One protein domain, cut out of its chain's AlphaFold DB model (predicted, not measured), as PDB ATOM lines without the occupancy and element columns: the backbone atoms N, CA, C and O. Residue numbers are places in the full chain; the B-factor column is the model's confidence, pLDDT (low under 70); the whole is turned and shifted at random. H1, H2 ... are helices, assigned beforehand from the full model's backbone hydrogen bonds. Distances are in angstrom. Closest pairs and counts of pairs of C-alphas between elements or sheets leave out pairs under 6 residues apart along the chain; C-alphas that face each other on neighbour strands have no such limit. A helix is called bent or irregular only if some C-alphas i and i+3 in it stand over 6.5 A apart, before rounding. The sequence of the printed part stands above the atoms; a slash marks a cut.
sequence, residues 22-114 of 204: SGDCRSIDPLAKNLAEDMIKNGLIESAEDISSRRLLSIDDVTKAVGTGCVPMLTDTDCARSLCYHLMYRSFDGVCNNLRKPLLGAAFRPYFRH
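What this domain is: This is residues 22 to 114 of the 204 residues of an uncharacterized protein of Onchocerca ochengi (UniProt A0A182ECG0). What is the shape? With little regular structure, this long, flat, loop-rich body has H1 at one end, H2 at the other and H3 nearer H1; residues 64 to 69 stick out. What makes it? The printed part has 93 residues, 27 in H1, H2 and H3, in that order, with no named strand: all helix, loose, radius of gyration of the C-alphas 15.6 A, spans 50 by 31 by 16 A.

Where its parts are: Where is H1? Residues 35 to 41, 10.0 A long, from C-alpha 35 at (-3.522, 33.631, -43.390). And the others? H2 is residues 59 to 68, 15.0 A. H3, residues 79 to 88, 12.8 A, ends at (4.350, 35.650, -42.196) and is irregular: C-alphas 81 and 84 are 8.4 A apart.

How they stand to each other: Which helices meet? H1 and H3 are close but not clearly touching, about perpendicular at 90 degrees; their closest C-alphas, Ala 36 and Met 88, are 6.8 A apart. H2 is apart from H1 and H3. Their backbones? Every O i to N i+4 pair is within hydrogen-bond range in H1, 4 of 6 in H2, 3 of 6 in H3.

The domain as a whole: How large? The farthest C-alphas, Lys 41 and Gly 67, are 49.8 A apart. Any cut? None; the H1 to H2 link is long. Low confidence? Residues 22 to 23, 67 to 69 and 73 are under 70.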
ATOM      1  N   SER A  22       4.769  27.929 -56.488       52.56
ATOM      2  CA  SER A  22       3.858  27.975 -57.641       52.56
ATOM      3  C   SER A  22       2.672  28.930 -57.424       52.56
ATOM      4  O   SER A  22       1.822  29.042 -58.307       52.56
ATOM      5  N   GLY A  23       2.575  29.591 -56.265       61.97
ATOM      6  CA  GLY A  23       1.491  30.516 -55.928       61.97
ATOM      7  C   GLY A  23       1.964  31.968 -55.819       61.97
ATOM      8  O   GLY A  23       3.097  32.241 -55.433       61.97
ATOM      9  N   ASP A  24       1.082  32.905 -56.162       81.12
ATOM     10  CA  ASP A  24       1.339  34.342 -56.062       81.12
ATOM     11  C   ASP A  24       0.855  34.873 -54.706       81.12
ATOM     12  O   ASP A  24      -0.339  34.839 -54.407       81.12
ATOM     13  N   CYS A  25       1.757  35.417 -53.891       84.12
ATOM     14  CA  CYS A  25       1.395  36.008 -52.600       84.12
ATOM     15  C   CYS A  25       0.514  37.254 -52.721       84.12
ATOM     16  O   CYS A  25      -0.119  37.641 -51.745       84.12
ATOM     17  N   ARG A  26       0.408  37.863 -53.910       83.31
ATOM     18  CA  ARG A  26      -0.540  38.962 -54.161       83.31
ATOM     19  C   ARG A  26      -1.993  38.493 -54.183       83.31
ATOM     20  O   ARG A  26      -2.888  39.317 -54.032       83.31
ATOM     21  N   SER A  27      -2.223  37.195 -54.381       81.88
ATOM     22  CA  SER A  27      -3.563  36.597 -54.362       81.88
ATOM     23  C   SER A  27      -4.088  36.331 -52.949       81.88
ATOM     24  O   SER A  27      -5.270  36.044 -52.779       81.88
ATOM     25  N   ILE A  28      -3.224  36.444 -51.937       81.62
ATOM     26  CA  ILE A  28      -3.576  36.230 -50.539       81.62
ATOM     27  C   ILE A  28      -4.105  37.530 -49.945       81.62
ATOM     28  O   ILE A  28      -3.463  38.574 -50.054       81.62
ATOM     29  N   ASP A  29      -5.252  37.455 -49.273       82.44
ATOM     30  CA  ASP A  29      -5.762  38.560 -48.466       82.44
ATOM     31  C   ASP A  29      -4.932  38.689 -47.170       82.44
ATOM     32  O   ASP A  29      -5.000  37.799 -46.316       82.44
ATOM     33  N   PRO A  30      -4.182  39.793 -46.966       77.81
ATOM     34  CA  PRO A  30      -3.396  40.015 -45.749       77.81
ATOM     35  C   PRO A  30      -4.241  40.091 -44.470       77.81
ATOM     36  O   PRO A  30      -3.697  40.022 -43.370       77.81
ATOM     37  N   LEU A  31      -5.557  40.290 -44.594       80.69
ATOM     38  CA  LEU A  31      -6.502  40.386 -43.482       80.69
ATOM     39  C   LEU A  31      -7.263  39.075 -43.233       80.69
ATOM     40  O   LEU A  31      -8.122  39.022 -42.345       80.69
ATOM     41  N   ALA A  32      -6.955  38.013 -43.984       84.94
ATOM     42  CA  ALA A  32      -7.554  36.705 -43.779       84.94
ATOM     43  C   ALA A  32      -7.235  36.175 -42.372       84.94
ATOM     44  O   ALA A  32      -6.084  36.134 -41.939       84.94
ATOM     45  N   LYS A  33      -8.261  35.700 -41.654       86.31
ATOM     46  CA  LYS A  33      -8.092  35.128 -40.303       86.31
ATOM     47  C   LYS A  33      -7.190  33.888 -40.286       86.31
ATOM     48  O   LYS A  33      -6.503  33.663 -39.297       86.31
ATOM     49  N   ASN A  34      -7.176  33.130 -41.384       86.81
ATOM     50  CA  ASN A  34      -6.421  31.884 -41.532       86.81
ATOM     51  C   ASN A  34      -5.192  32.055 -42.441       86.81
ATOM     52  O   ASN A  34      -4.716  31.087 -43.027       86.81
ATOM     53  N   LEU A  35      -4.661  33.280 -42.539       87.31
ATOM     54  CA  LEU A  35      -3.522  33.631 -43.390       87.31
ATOM     55  C   LEU A  35      -2.366  32.623 -43.288       87.31
ATOM     56  O   LEU A  35      -1.880  32.126 -44.298       87.31
ATOM     57  N   ALA A  36      -1.963  32.273 -42.064       87.31
ATOM     58  CA  ALA A  36      -0.863  31.340 -41.843       87.31
ATOM     59  C   ALA A  36      -1.149  29.936 -42.405       87.31
ATOM     60  O   ALA A  36      -0.271  29.328 -43.012       87.31
ATOM     61  N   GLU A  37      -2.372  29.425 -42.243       88.75
ATOM     62  CA  GLU A  37      -2.770  28.109 -42.757       88.75
ATOM     63  C   GLU A  37      -2.793  28.097 -44.288       88.75
ATOM     64  O   GLU A  37      -2.283  27.159 -44.906       88.75
ATOM     65  N   ASP A  38      -3.311  29.161 -44.902       86.62
ATOM     66  CA  ASP A  38      -3.339  29.318 -46.355       86.62
ATOM     67  C   ASP A  38      -1.920  29.401 -46.934       86.62
ATOM     68  O   ASP A  38      -1.630  28.798 -47.970       86.62
ATOM     69  N   MET A  39      -1.000  30.080 -46.250       87.81
ATOM     70  CA  MET A  39       0.400  30.157 -46.671       87.81
ATOM     71  C   MET A  39       1.129  28.816 -46.551       87.81
ATOM     72  O   MET A  39       1.885  28.461 -47.459       87.81
ATOM     73  N   ILE A  40       0.863  28.038 -45.496       88.69
ATOM     74  CA  ILE A  40       1.394  26.672 -45.340       88.69
ATOM     75  C   ILE A  40       0.869  25.773 -46.459       88.69
ATOM     76  O   ILE A  40       1.647  25.109 -47.144       88.69
ATOM     77  N   LYS A  41      -0.452  25.765 -46.666       87.06
ATOM     78  CA  LYS A  41      -1.120  24.887 -47.633       87.06
ATOM     79  C   LYS A  41      -0.647  25.132 -49.064       87.06
ATOM     80  O   LYS A  41      -0.520  24.181 -49.831       87.06
ATOM     81  N   ASN A  42      -0.387  26.389 -49.411       85.50
ATOM     82  CA  ASN A  42       0.049  26.780 -50.748       85.50
ATOM     83  C   ASN A  42       1.580  26.771 -50.926       85.50
ATOM     84  O   ASN A  42       2.057  27.083 -52.015       85.50
ATOM     85  N   GLY A  43       2.359  26.424 -49.892       86.94
ATOM     86  CA  GLY A  43       3.825  26.382 -49.972       86.94
ATOM     87  C   GLY A  43       4.472  27.760 -50.155       86.94
ATOM     88  O   GLY A  43       5.508  27.878 -50.806       86.94
ATOM     89  N   LEU A  44       3.852  28.807 -49.603       88.31
ATOM     90  CA  LEU A  44       4.239  30.213 -49.789       88.31
ATOM     91  C   LEU A  44       5.038  30.783 -48.617       88.31
ATOM     92  O   LEU A  44       5.199  31.994 -48.499       88.31
ATOM     93  N   ILE A  45       5.528  29.922 -47.726       88.25
ATOM     94  CA  ILE A  45       6.377  30.346 -46.619       88.25
ATOM     95  C   ILE A  45       7.799  30.534 -47.130       88.25
ATOM     96  O   ILE A  45       8.491  29.570 -47.448       88.25
ATOM     97  N   GLU A  46       8.237  31.786 -47.123       86.94
ATOM     98  CA  GLU A  46       9.630  32.168 -47.313       86.94
ATOM     99  C   GLU A  46      10.196  32.593 -45.958       86.94
ATOM    100  O   GLU A  46       9.694  33.529 -45.337       86.94
ATOM    101  N   SER A  47      11.219  31.890 -45.467       86.44
ATOM    102  CA  SER A  47      11.854  32.188 -44.172       86.44
ATOM    103  C   SER A  47      13.014  33.178 -44.278       86.44
ATOM    104  O   SER A  47      13.505  33.667 -43.261       86.44
ATOM    105  N   ALA A  48      13.483  33.445 -45.497       87.75
ATOM    106  CA  ALA A  48      14.531  34.409 -45.780       87.75
ATOM    107  C   ALA A  48      13.918  35.663 -46.401       87.75
ATOM    108  O   ALA A  48      13.185  35.589 -47.385       87.75
ATOM    109  N   GLU A  49      14.229  36.817 -45.822       85.62
ATOM    110  CA  GLU A  49      13.866  38.098 -46.410       85.62
ATOM    111  C   GLU A  49      14.753  38.370 -47.634       85.62
ATOM    112  O   GLU A  49      15.971  38.189 -47.563       85.62
ATOM    113  N   ASP A  50      14.174  38.837 -48.745       84.88
ATOM    114  CA  ASP A  50      14.974  39.356 -49.857       84.88
ATOM    115  C   ASP A  50      15.356  40.814 -49.571       84.88
ATOM    116  O   ASP A  50      14.559  41.747 -49.658       84.88
ATOM    117  N   ILE A  51      16.624  40.994 -49.209       80.50
ATOM    118  CA  ILE A  51      17.220  42.279 -48.838       80.50
ATOM    119  C   ILE A  51      17.958  42.892 -50.044       80.50
ATOM    120  O   ILE A  51      18.559  43.948 -49.931       80.50
ATOM    121  N   SER A  52      17.922  42.285 -51.236       82.19
ATOM    122  CA  SER A  52      18.714  42.735 -52.393       82.19
ATOM    123  C   SER A  52      18.463  44.191 -52.803       82.19
ATOM    124  O   SER A  52      19.375  44.867 -53.279       82.19
ATOM    125  N   SER A  53      17.246  44.697 -52.593       76.81
ATOM    126  CA  SER A  53      16.859  46.070 -52.928       76.81
ATOM    127  C   SER A  53      17.080  47.084 -51.805       76.81
ATOM    128  O   SER A  53      16.808  48.267 -52.005       76.81
ATOM    129  N   ARG A  54      17.525  46.659 -50.616       79.31
ATOM    130  CA  ARG A  54      17.648  47.520 -49.432       79.31
ATOM    131  C   ARG A  54      18.965  47.272 -48.698       79.31
ATOM    132  O   ARG A  54      19.530  46.191 -48.738       79.31
ATOM    133  N   ARG A  55      19.478  48.275 -47.989       78.94
ATOM    134  CA  ARG A  55      20.675  48.107 -47.153       78.94
ATOM    135  C   ARG A  55      20.275  48.067 -45.687       78.94
ATOM    136  O   ARG A  55      19.803  49.070 -45.162       78.94
ATOM    137  N   LEU A  56      20.519  46.937 -45.029       82.25
ATOM    138  CA  LEU A  56      20.488  46.869 -43.572       82.25
ATOM    139  C   LEU A  56      21.646  47.684 -42.992       82.25
ATOM    140  O   LEU A  56      22.789  47.557 -43.436       82.25
ATOM    141  N   LEU A  57      21.348  48.519 -41.999       81.25
ATOM    142  CA  LEU A  57      22.365  49.296 -41.301       81.25
ATOM    143  C   LEU A  57      23.023  48.441 -40.222       81.25
ATOM    144  O   LEU A  57      22.364  47.969 -39.296       81.25
ATOM    145  N   SER A  58      24.339  48.267 -40.340       82.00
ATOM    146  CA  SER A  58      25.155  47.674 -39.282       82.00
ATOM    147  C   SER A  58      25.400  48.679 -38.152       82.00
ATOM    148  O   SER A  58      25.380  49.894 -38.360       82.00
ATOM    149  N   ILE A  59      25.731  48.174 -36.963       79.81
ATOM    150  CA  ILE A  59      26.252  48.983 -35.852       79.81
ATOM    151  C   ILE A  59      27.453  49.825 -36.306       79.81
ATOM    152  O   ILE A  59      27.567  50.981 -35.904       79.81
ATOM    153  N   ASP A  60      28.305  49.299 -37.189       82.50
ATOM    154  CA  ASP A  60      29.451  50.043 -37.725       82.50
ATOM    155  C   ASP A  60      29.024  51.218 -38.608       82.50
ATOM    156  O   ASP A  60      29.631  52.288 -38.553       82.50
ATOM    157  N   ASP A  61      27.965  51.046 -39.403       81.81
ATOM    158  CA  ASP A  61      27.425  52.108 -40.255       81.81
ATOM    159  C   ASP A  61      26.851  53.239 -39.402       81.81
ATOM    160  O   ASP A  61      27.108  54.415 -39.659       81.81
ATOM    161  N   VAL A  62      26.142  52.877 -38.332       77.88
ATOM    162  CA  VAL A  62      25.620  53.827 -37.346       77.88
ATOM    163  C   VAL A  62      26.770  54.534 -36.634       77.88
ATOM    164  O   VAL A  62      26.786  55.757 -36.562       77.88
ATOM    165  N   THR A  63      27.777  53.794 -36.169       78.25
ATOM    166  CA  THR A  63      28.924  54.348 -35.429       78.25
ATOM    167  C   THR A  63      29.757  55.302 -36.287       78.25
ATOM    168  O   THR A  63      30.214  56.334 -35.799       78.25
ATOM    169  N   LYS A  64      29.911  55.027 -37.587       78.94
ATOM    170  CA  LYS A  64      30.555  55.957 -38.530       78.94
ATOM    171  C   LYS A  64      29.720  57.221 -38.745       78.94
ATOM    172  O   LYS A  64      30.268  58.319 -38.799       78.94
ATOM    173  N   ALA A  65      28.400  57.073 -38.836       75.62
ATOM    174  CA  ALA A  65      27.461  58.171 -39.050       75.62
ATOM    175  C   ALA A  65      27.270  59.065 -37.808       75.62
ATOM    176  O   ALA A  65      26.932  60.241 -37.904       75.62
ATOM    177  N   VAL A  66      27.561  58.547 -36.617       72.94
ATOM    178  CA  VAL A  66      27.484  59.297 -35.360       72.94
ATOM    179  C   VAL A  66      28.349  60.580 -35.403       72.94
ATOM    180  O   VAL A  66      27.956  61.609 -34.855       72.94
ATOM    181  N   GLY A  67      29.479  60.590 -36.123       65.75
ATOM    182  CA  GLY A  67      30.335  61.778 -36.270       65.75
ATOM    183  C   GLY A  67      29.706  62.945 -37.049       65.75
ATOM    184  O   GLY A  67      30.056  64.104 -36.787       65.75
ATOM    185  N   THR A  68      28.774  62.653 -37.962       69.31
ATOM    186  CA  THR A  68      28.033  63.638 -38.773       69.31
ATOM    187  C   THR A  68      26.700  64.039 -38.137       69.31
ATOM    188  O   THR A  68      26.045  64.952 -38.629       69.31
ATOM    189  N   GLY A  69      26.297  63.388 -37.038       67.75
ATOM    190  CA  GLY A  69      25.041  63.669 -36.333       67.75
ATOM    191  C   GLY A  69      23.780  63.221 -37.081       67.75
ATOM    192  O   GLY A  69      22.676  63.461 -36.606       67.75
ATOM    193  N   CYS A  70      23.925  62.559 -38.233       72.00
ATOM    194  CA  CYS A  70      22.817  62.073 -39.049       72.00
ATOM    195  C   CYS A  70      23.025  60.592 -39.360       72.00
ATOM    196  O   CYS A  70      24.059  60.225 -39.908       72.00
ATOM    197  N   VAL A  71      22.032  59.752 -39.068       73.38
ATOM    198  CA  VAL A  71      22.027  58.348 -39.506       73.38
ATOM    199  C   VAL A  71      21.519  58.290 -40.953       73.38
ATOM    200  O   VAL A  71      20.547  58.984 -41.266       73.38
ATOM    201  N   PRO A  72      22.145  57.505 -41.854       73.00
ATOM    202  CA  PRO A  72      21.629  57.312 -43.207       73.00
ATOM    203  C   PRO A  72      20.181  56.820 -43.158       73.00
ATOM    204  O   PRO A  72      19.866  55.852 -42.470       73.00
ATOM    205  N   MET A  73      19.293  57.497 -43.883       68.88
ATOM    206  CA  MET A  73      17.890  57.101 -43.931       68.88
ATOM    207  C   MET A  73      17.724  55.861 -44.810       68.88
ATOM    208  O   MET A  73      18.266  55.800 -45.913       68.88
ATOM    209  N   LEU A  74      16.918  54.906 -44.344       73.94
ATOM    210  CA  LEU A  74      16.404  53.828 -45.188       73.94
ATOM    211  C   LEU A  74      15.621  54.438 -46.364       73.94
ATOM    212  O   LEU A  74      14.751  55.291 -46.159       73.94
ATOM    213  N   THR A  75      15.959  54.021 -47.586       74.81
ATOM    214  CA  THR A  75      15.304  54.461 -48.826       74.81
ATOM    215  C   THR A  75      13.949  53.786 -49.015       74.81
ATOM    216  O   THR A  75      13.623  52.809 -48.335       74.81
ATOM    217  N   ASP A  76      13.153  54.310 -49.949       71.31
ATOM    218  CA  ASP A  76      11.863  53.717 -50.294       71.31
ATOM    219  C   ASP A  76      12.025  52.240 -50.690       71.31
ATOM    220  O   ASP A  76      13.002  51.867 -51.344       71.31
ATOM    221  N   THR A  77      11.112  51.397 -50.214       81.94
ATOM    222  CA  THR A  77      11.215  49.935 -50.302       81.94
ATOM    223  C   THR A  77       9.905  49.363 -50.822       81.94
ATOM    224  O   THR A  77       8.845  49.614 -50.255       81.94
ATOM    225  N   ASP A  78       9.985  48.561 -51.880       87.06
ATOM    226  CA  ASP A  78       8.830  47.855 -52.431       87.06
ATOM    227  C   ASP A  78       8.585  46.538 -51.679       87.06
ATOM    228  O   ASP A  78       9.222  45.517 -51.951       87.06
ATOM    229  N   CYS A  79       7.624  46.556 -50.752       88.94
ATOM    230  CA  CYS A  79       7.224  45.376 -49.981       88.94
ATOM    231  C   CYS A  79       6.665  44.240 -50.846       88.94
ATOM    232  O   CYS A  79       6.624  43.097 -50.391       88.94
ATOM    233  N   ALA A  80       6.229  44.518 -52.081       87.62
ATOM    234  CA  ALA A  80       5.671  43.497 -52.958       87.62
ATOM    235  C   ALA A  80       6.724  42.476 -53.421       87.62
ATOM    236  O   ALA A  80       6.348  41.378 -53.828       87.62
ATOM    237  N   ARG A  81       8.022  42.812 -53.352       85.50
ATOM    238  CA  ARG A  81       9.124  41.908 -53.733       85.50
ATOM    239  C   ARG A  81       9.259  40.718 -52.787       85.50
ATOM    240  O   ARG A  81       9.503  39.609 -53.242       85.50
ATOM    241  N   SER A  82       9.050  40.946 -51.492       88.06
ATOM    242  CA  SER A  82       9.124  39.924 -50.436       88.06
ATOM    243  C   SER A  82       7.793  39.782 -49.708       88.06
ATOM    244  O   SER A  82       7.754  39.556 -48.500       88.06
ATOM    245  N   LEU A  83       6.680  39.931 -50.434       89.88
ATOM    246  CA  LEU A  83       5.348  39.969 -49.832       89.88
ATOM    247  C   LEU A  83       5.060  38.711 -49.006       89.88
ATOM    248  O   LEU A  83       4.592  38.822 -47.881       89.88
ATOM    249  N   CYS A  84       5.409  37.531 -49.523       90.50
ATOM    250  CA  CYS A  84       5.239  36.263 -48.812       90.50
ATOM    251  C   CYS A  84       5.933  36.261 -47.440       90.50
ATOM    252  O   CYS A  84       5.361  35.836 -46.439       90.50
ATOM    253  N   TYR A  85       7.160  36.784 -47.391       91.62
ATOM    254  CA  TYR A  85       7.919  36.910 -46.154       91.62
ATOM    255  C   TYR A  85       7.221  37.881 -45.196       91.62
ATOM    256  O   TYR A  85       6.960  37.523 -44.053       91.62
ATOM    257  N   HIS A  86       6.852  39.079 -45.662       91.12
ATOM    258  CA  HIS A  86       6.242  40.115 -44.819       91.12
ATOM    259  C   HIS A  86       4.835  39.772 -44.311       91.12
ATOM    260  O   HIS A  86       4.401  40.329 -43.304       91.12
ATOM    261  N   LEU A  87       4.117  38.866 -44.984       90.75
ATOM    262  CA  LEU A  87       2.828  38.354 -44.513       90.75
ATOM    263  C   LEU A  87       2.973  37.354 -43.354       90.75
ATOM    264  O   LEU A  87       2.061  37.251 -42.536       90.75
ATOM    265  N   MET A  88       4.109  36.656 -43.245       90.62
ATOM    266  CA  MET A  88       4.350  35.650 -42.196       90.62
ATOM    267  C   MET A  88       5.276  36.121 -41.082       90.62
ATOM    268  O   MET A  88       5.115  35.725 -39.927       90.62
ATOM    269  N   TYR A  89       6.261  36.944 -41.422       91.88
ATOM    270  CA  TYR A  89       7.366  37.307 -40.554       91.88
ATOM    271  C   TYR A  89       7.592  38.813 -40.541       91.88
ATOM    272  O   TYR A  89       7.306  39.545 -41.489       91.88
ATOM    273  N   ARG A  90       8.145  39.286 -39.426       92.75
ATOM    274  CA  ARG A  90       8.575  40.674 -39.279       92.75
ATOM    275  C   ARG A  90      10.004  40.791 -39.789       92.75
ATOM    276  O   ARG A  90      10.860  40.017 -39.372       92.75
ATOM    277  N   SER A  91      10.264  41.788 -40.629       91.38
ATOM    278  CA  SER A  91      11.633  42.173 -40.978       91.38
ATOM    279  C   SER A  91      12.399  42.599 -39.725       91.38
ATOM    280  O   SER A  91      11.811  43.207 -38.822       91.38
ATOM    281  N   PHE A  92      13.711  42.401 -39.724       89.31
ATOM    282  CA  PHE A  92      14.576  42.749 -38.596       89.31
ATOM    283  C   PHE A  92      14.526  44.238 -38.197       89.31
ATOM    284  O   PHE A  92      14.558  44.573 -37.018       89.31
ATOM    285  N   ASP A  93      14.421  45.140 -39.168       88.56
ATOM    286  CA  ASP A  93      14.428  46.598 -38.997       88.56
ATOM    287  C   ASP A  93      13.024  47.232 -39.002       88.56
ATOM    288  O   ASP A  93      12.894  48.456 -39.016       88.56
ATOM    289  N   GLY A  94      11.968  46.412 -38.976       91.88
ATOM    290  CA  GLY A  94      10.565  46.851 -38.934       91.88
ATOM    291  C   GLY A  94       9.990  47.395 -40.251       91.88
ATOM    292  O   GLY A  94       8.844  47.854 -40.269       91.88
ATOM    293  N   VAL A  95      10.749  47.341 -41.348       91.44
ATOM    294  CA  VAL A  95      10.293  47.712 -42.693       91.44
ATOM    295  C   VAL A  95       9.141  46.802 -43.149       91.44
ATOM    296  O   VAL A  95       9.060  45.626 -42.813       91.44
ATOM    297  N   CYS A  96       8.196  47.355 -43.906       92.19
ATOM    298  CA  CYS A  96       7.044  46.632 -44.452       92.19
ATOM    299  C   CYS A  96       6.049  46.065 -43.426       92.19
ATOM    300  O   CYS A  96       5.088  45.412 -43.824       92.19
ATOM    301  N   ASN A  97       6.160  46.412 -42.137       93.06
ATOM    302  CA  ASN A  97       5.080  46.169 -41.167       93.06
ATOM    303  C   ASN A  97       3.779  46.888 -41.589       93.06
ATOM    304  O   ASN A  97       2.673  46.410 -41.357       93.06
ATOM    305  N   ASN A  98       3.907  48.031 -42.274       92.19
ATOM    306  CA  ASN A  98       2.808  48.669 -42.988       92.19
ATOM    307  C   ASN A  98       3.054  48.607 -44.502       92.19
ATOM    308  O   ASN A  98       3.846  49.382 -45.031       92.19
ATOM    309  N   LEU A  99       2.323  47.740 -45.209       90.12
ATOM    310  CA  LEU A  99       2.497  47.515 -46.653       90.12
ATOM    311  C   LEU A  99       2.249  48.763 -47.519       90.12
ATOM    312  O   LEU A  99       2.776  48.863 -48.621       90.12
ATOM    313  N   ARG A 100       1.451  49.731 -47.038       89.94
ATOM    314  CA  ARG A 100       1.171  50.989 -47.758       89.94
ATOM    315  C   ARG A 100       2.177  52.092 -47.446       89.94
ATOM    316  O   ARG A 100       2.361  52.997 -48.253       89.94
ATOM    317  N   LYS A 101       2.764  52.066 -46.250       91.75
ATOM    318  CA  LYS A 101       3.782  53.009 -45.775       91.75
ATOM    319  C   LYS A 101       4.947  52.207 -45.188       91.75
ATOM    320  O   LYS A 101       5.070  52.160 -43.962       91.75
ATOM    321  N   PRO A 102       5.802  51.613 -46.041       91.50
ATOM    322  CA  PRO A 102       6.791  50.602 -45.650       91.50
ATOM    323  C   PRO A 102       7.695  51.005 -44.486       91.50
ATOM    324  O   PRO A 102       8.085  50.172 -43.679       91.50
ATOM    325  N   LEU A 103       8.012  52.294 -44.383       90.50
ATOM    326  CA  LEU A 103       8.982  52.819 -43.423       90.50
ATOM    327  C   LEU A 103       8.341  53.376 -42.136       90.50
ATOM    328  O   LEU A 103       9.012  54.036 -41.339       90.50
ATOM    329  N   LEU A 104       7.032  53.189 -41.939       91.69
ATOM    330  CA  LEU A 104       6.342  53.627 -40.727       91.69
ATOM    331  C   LEU A 104       6.675  52.683 -39.563       91.69
ATOM    332  O   LEU A 104       6.275  51.525 -39.576       91.69
ATOM    333  N   GLY A 105       7.376  53.200 -38.553       90.62
ATOM    334  CA  GLY A 105       7.826  52.409 -37.401       90.62
ATOM    335  C   GLY A 105       9.106  51.604 -37.648       90.62
ATOM    336  O   GLY A 105       9.524  50.869 -36.761       90.62
ATOM    337  N   ALA A 106       9.736  51.756 -38.816       91.19
ATOM    338  CA  ALA A 106      11.043  51.166 -39.083       91.19
ATOM    339  C   ALA A 106      12.143  51.832 -38.231       91.19
ATOM    340  O   ALA A 106      12.052  53.016 -37.884       91.19
ATOM    341  N   ALA A 107      13.196  51.077 -37.923       88.88
ATOM    342  CA  ALA A 107      14.359  51.549 -37.181       88.88
ATOM    343  C   ALA A 107      15.149  52.624 -37.956       88.88
ATOM    344  O   ALA A 107      14.998  52.782 -39.165       88.88
ATOM    345  N   PHE A 108      16.020  53.364 -37.258       85.50
ATOM    346  CA  PHE A 108      16.883  54.409 -37.846       85.50
ATOM    347  C   PHE A 108      16.122  55.520 -38.583       85.50
ATOM    348  O   PHE A 108      16.560  56.072 -39.593       85.50
ATOM    349  N   ARG A 109      14.955  55.869 -38.043       84.56
ATOM    350  CA  ARG A 109      14.070  56.919 -38.541       84.56
ATOM    351  C   ARG A 109      13.940  58.020 -37.489       84.56
ATOM    352  O   ARG A 109      14.032  57.735 -36.296       84.56
ATOM    353  N   PRO A 110      13.709  59.275 -37.903       87.06
ATOM    354  CA  PRO A 110      13.414  60.336 -36.954       87.06
ATOM    355  C   PRO A 110      12.114  60.030 -36.206       87.06
ATOM    356  O   PRO A 110      11.164  59.494 -36.784       87.06
ATOM    357  N   TYR A 111      12.062  60.412 -34.931       90.00
ATOM    358  CA  TYR A 111      10.842  60.298 -34.137       90.00
ATOM    359  C   TYR A 111       9.702  61.125 -34.735       90.00
ATOM    360  O   TYR A 111       9.907  62.205 -35.299       90.00
ATOM    361  N   PHE A 112       8.477  60.631 -34.551       91.50
ATOM    362  CA  PHE A 112       7.282  61.394 -34.875       91.50
ATOM    363  C   PHE A 112       7.146  62.583 -33.916       91.50
ATOM    364  O   PHE A 112       7.223  62.427 -32.697       91.50
ATOM    365  N   ARG A 113       6.934  63.782 -34.460       93.62
ATOM    366  CA  ARG A 113       6.709  64.994 -33.668       93.62
ATOM    367  C   ARG A 113       5.210  65.251 -33.549       93.62
ATOM    368  O   ARG A 113       4.573  65.623 -34.526       93.62
ATOM    369  N   HIS A 114       4.661  65.072 -32.348       95.06
ATOM    370  CA  HIS A 114       3.262  65.420 -32.058       95.06
ATOM    371  C   HIS A 114       3.028  66.934 -31.971       95.06
ATOM    372  O   HIS A 114       1.920  67.395 -32.226       95.06
TER     373      HIS A 114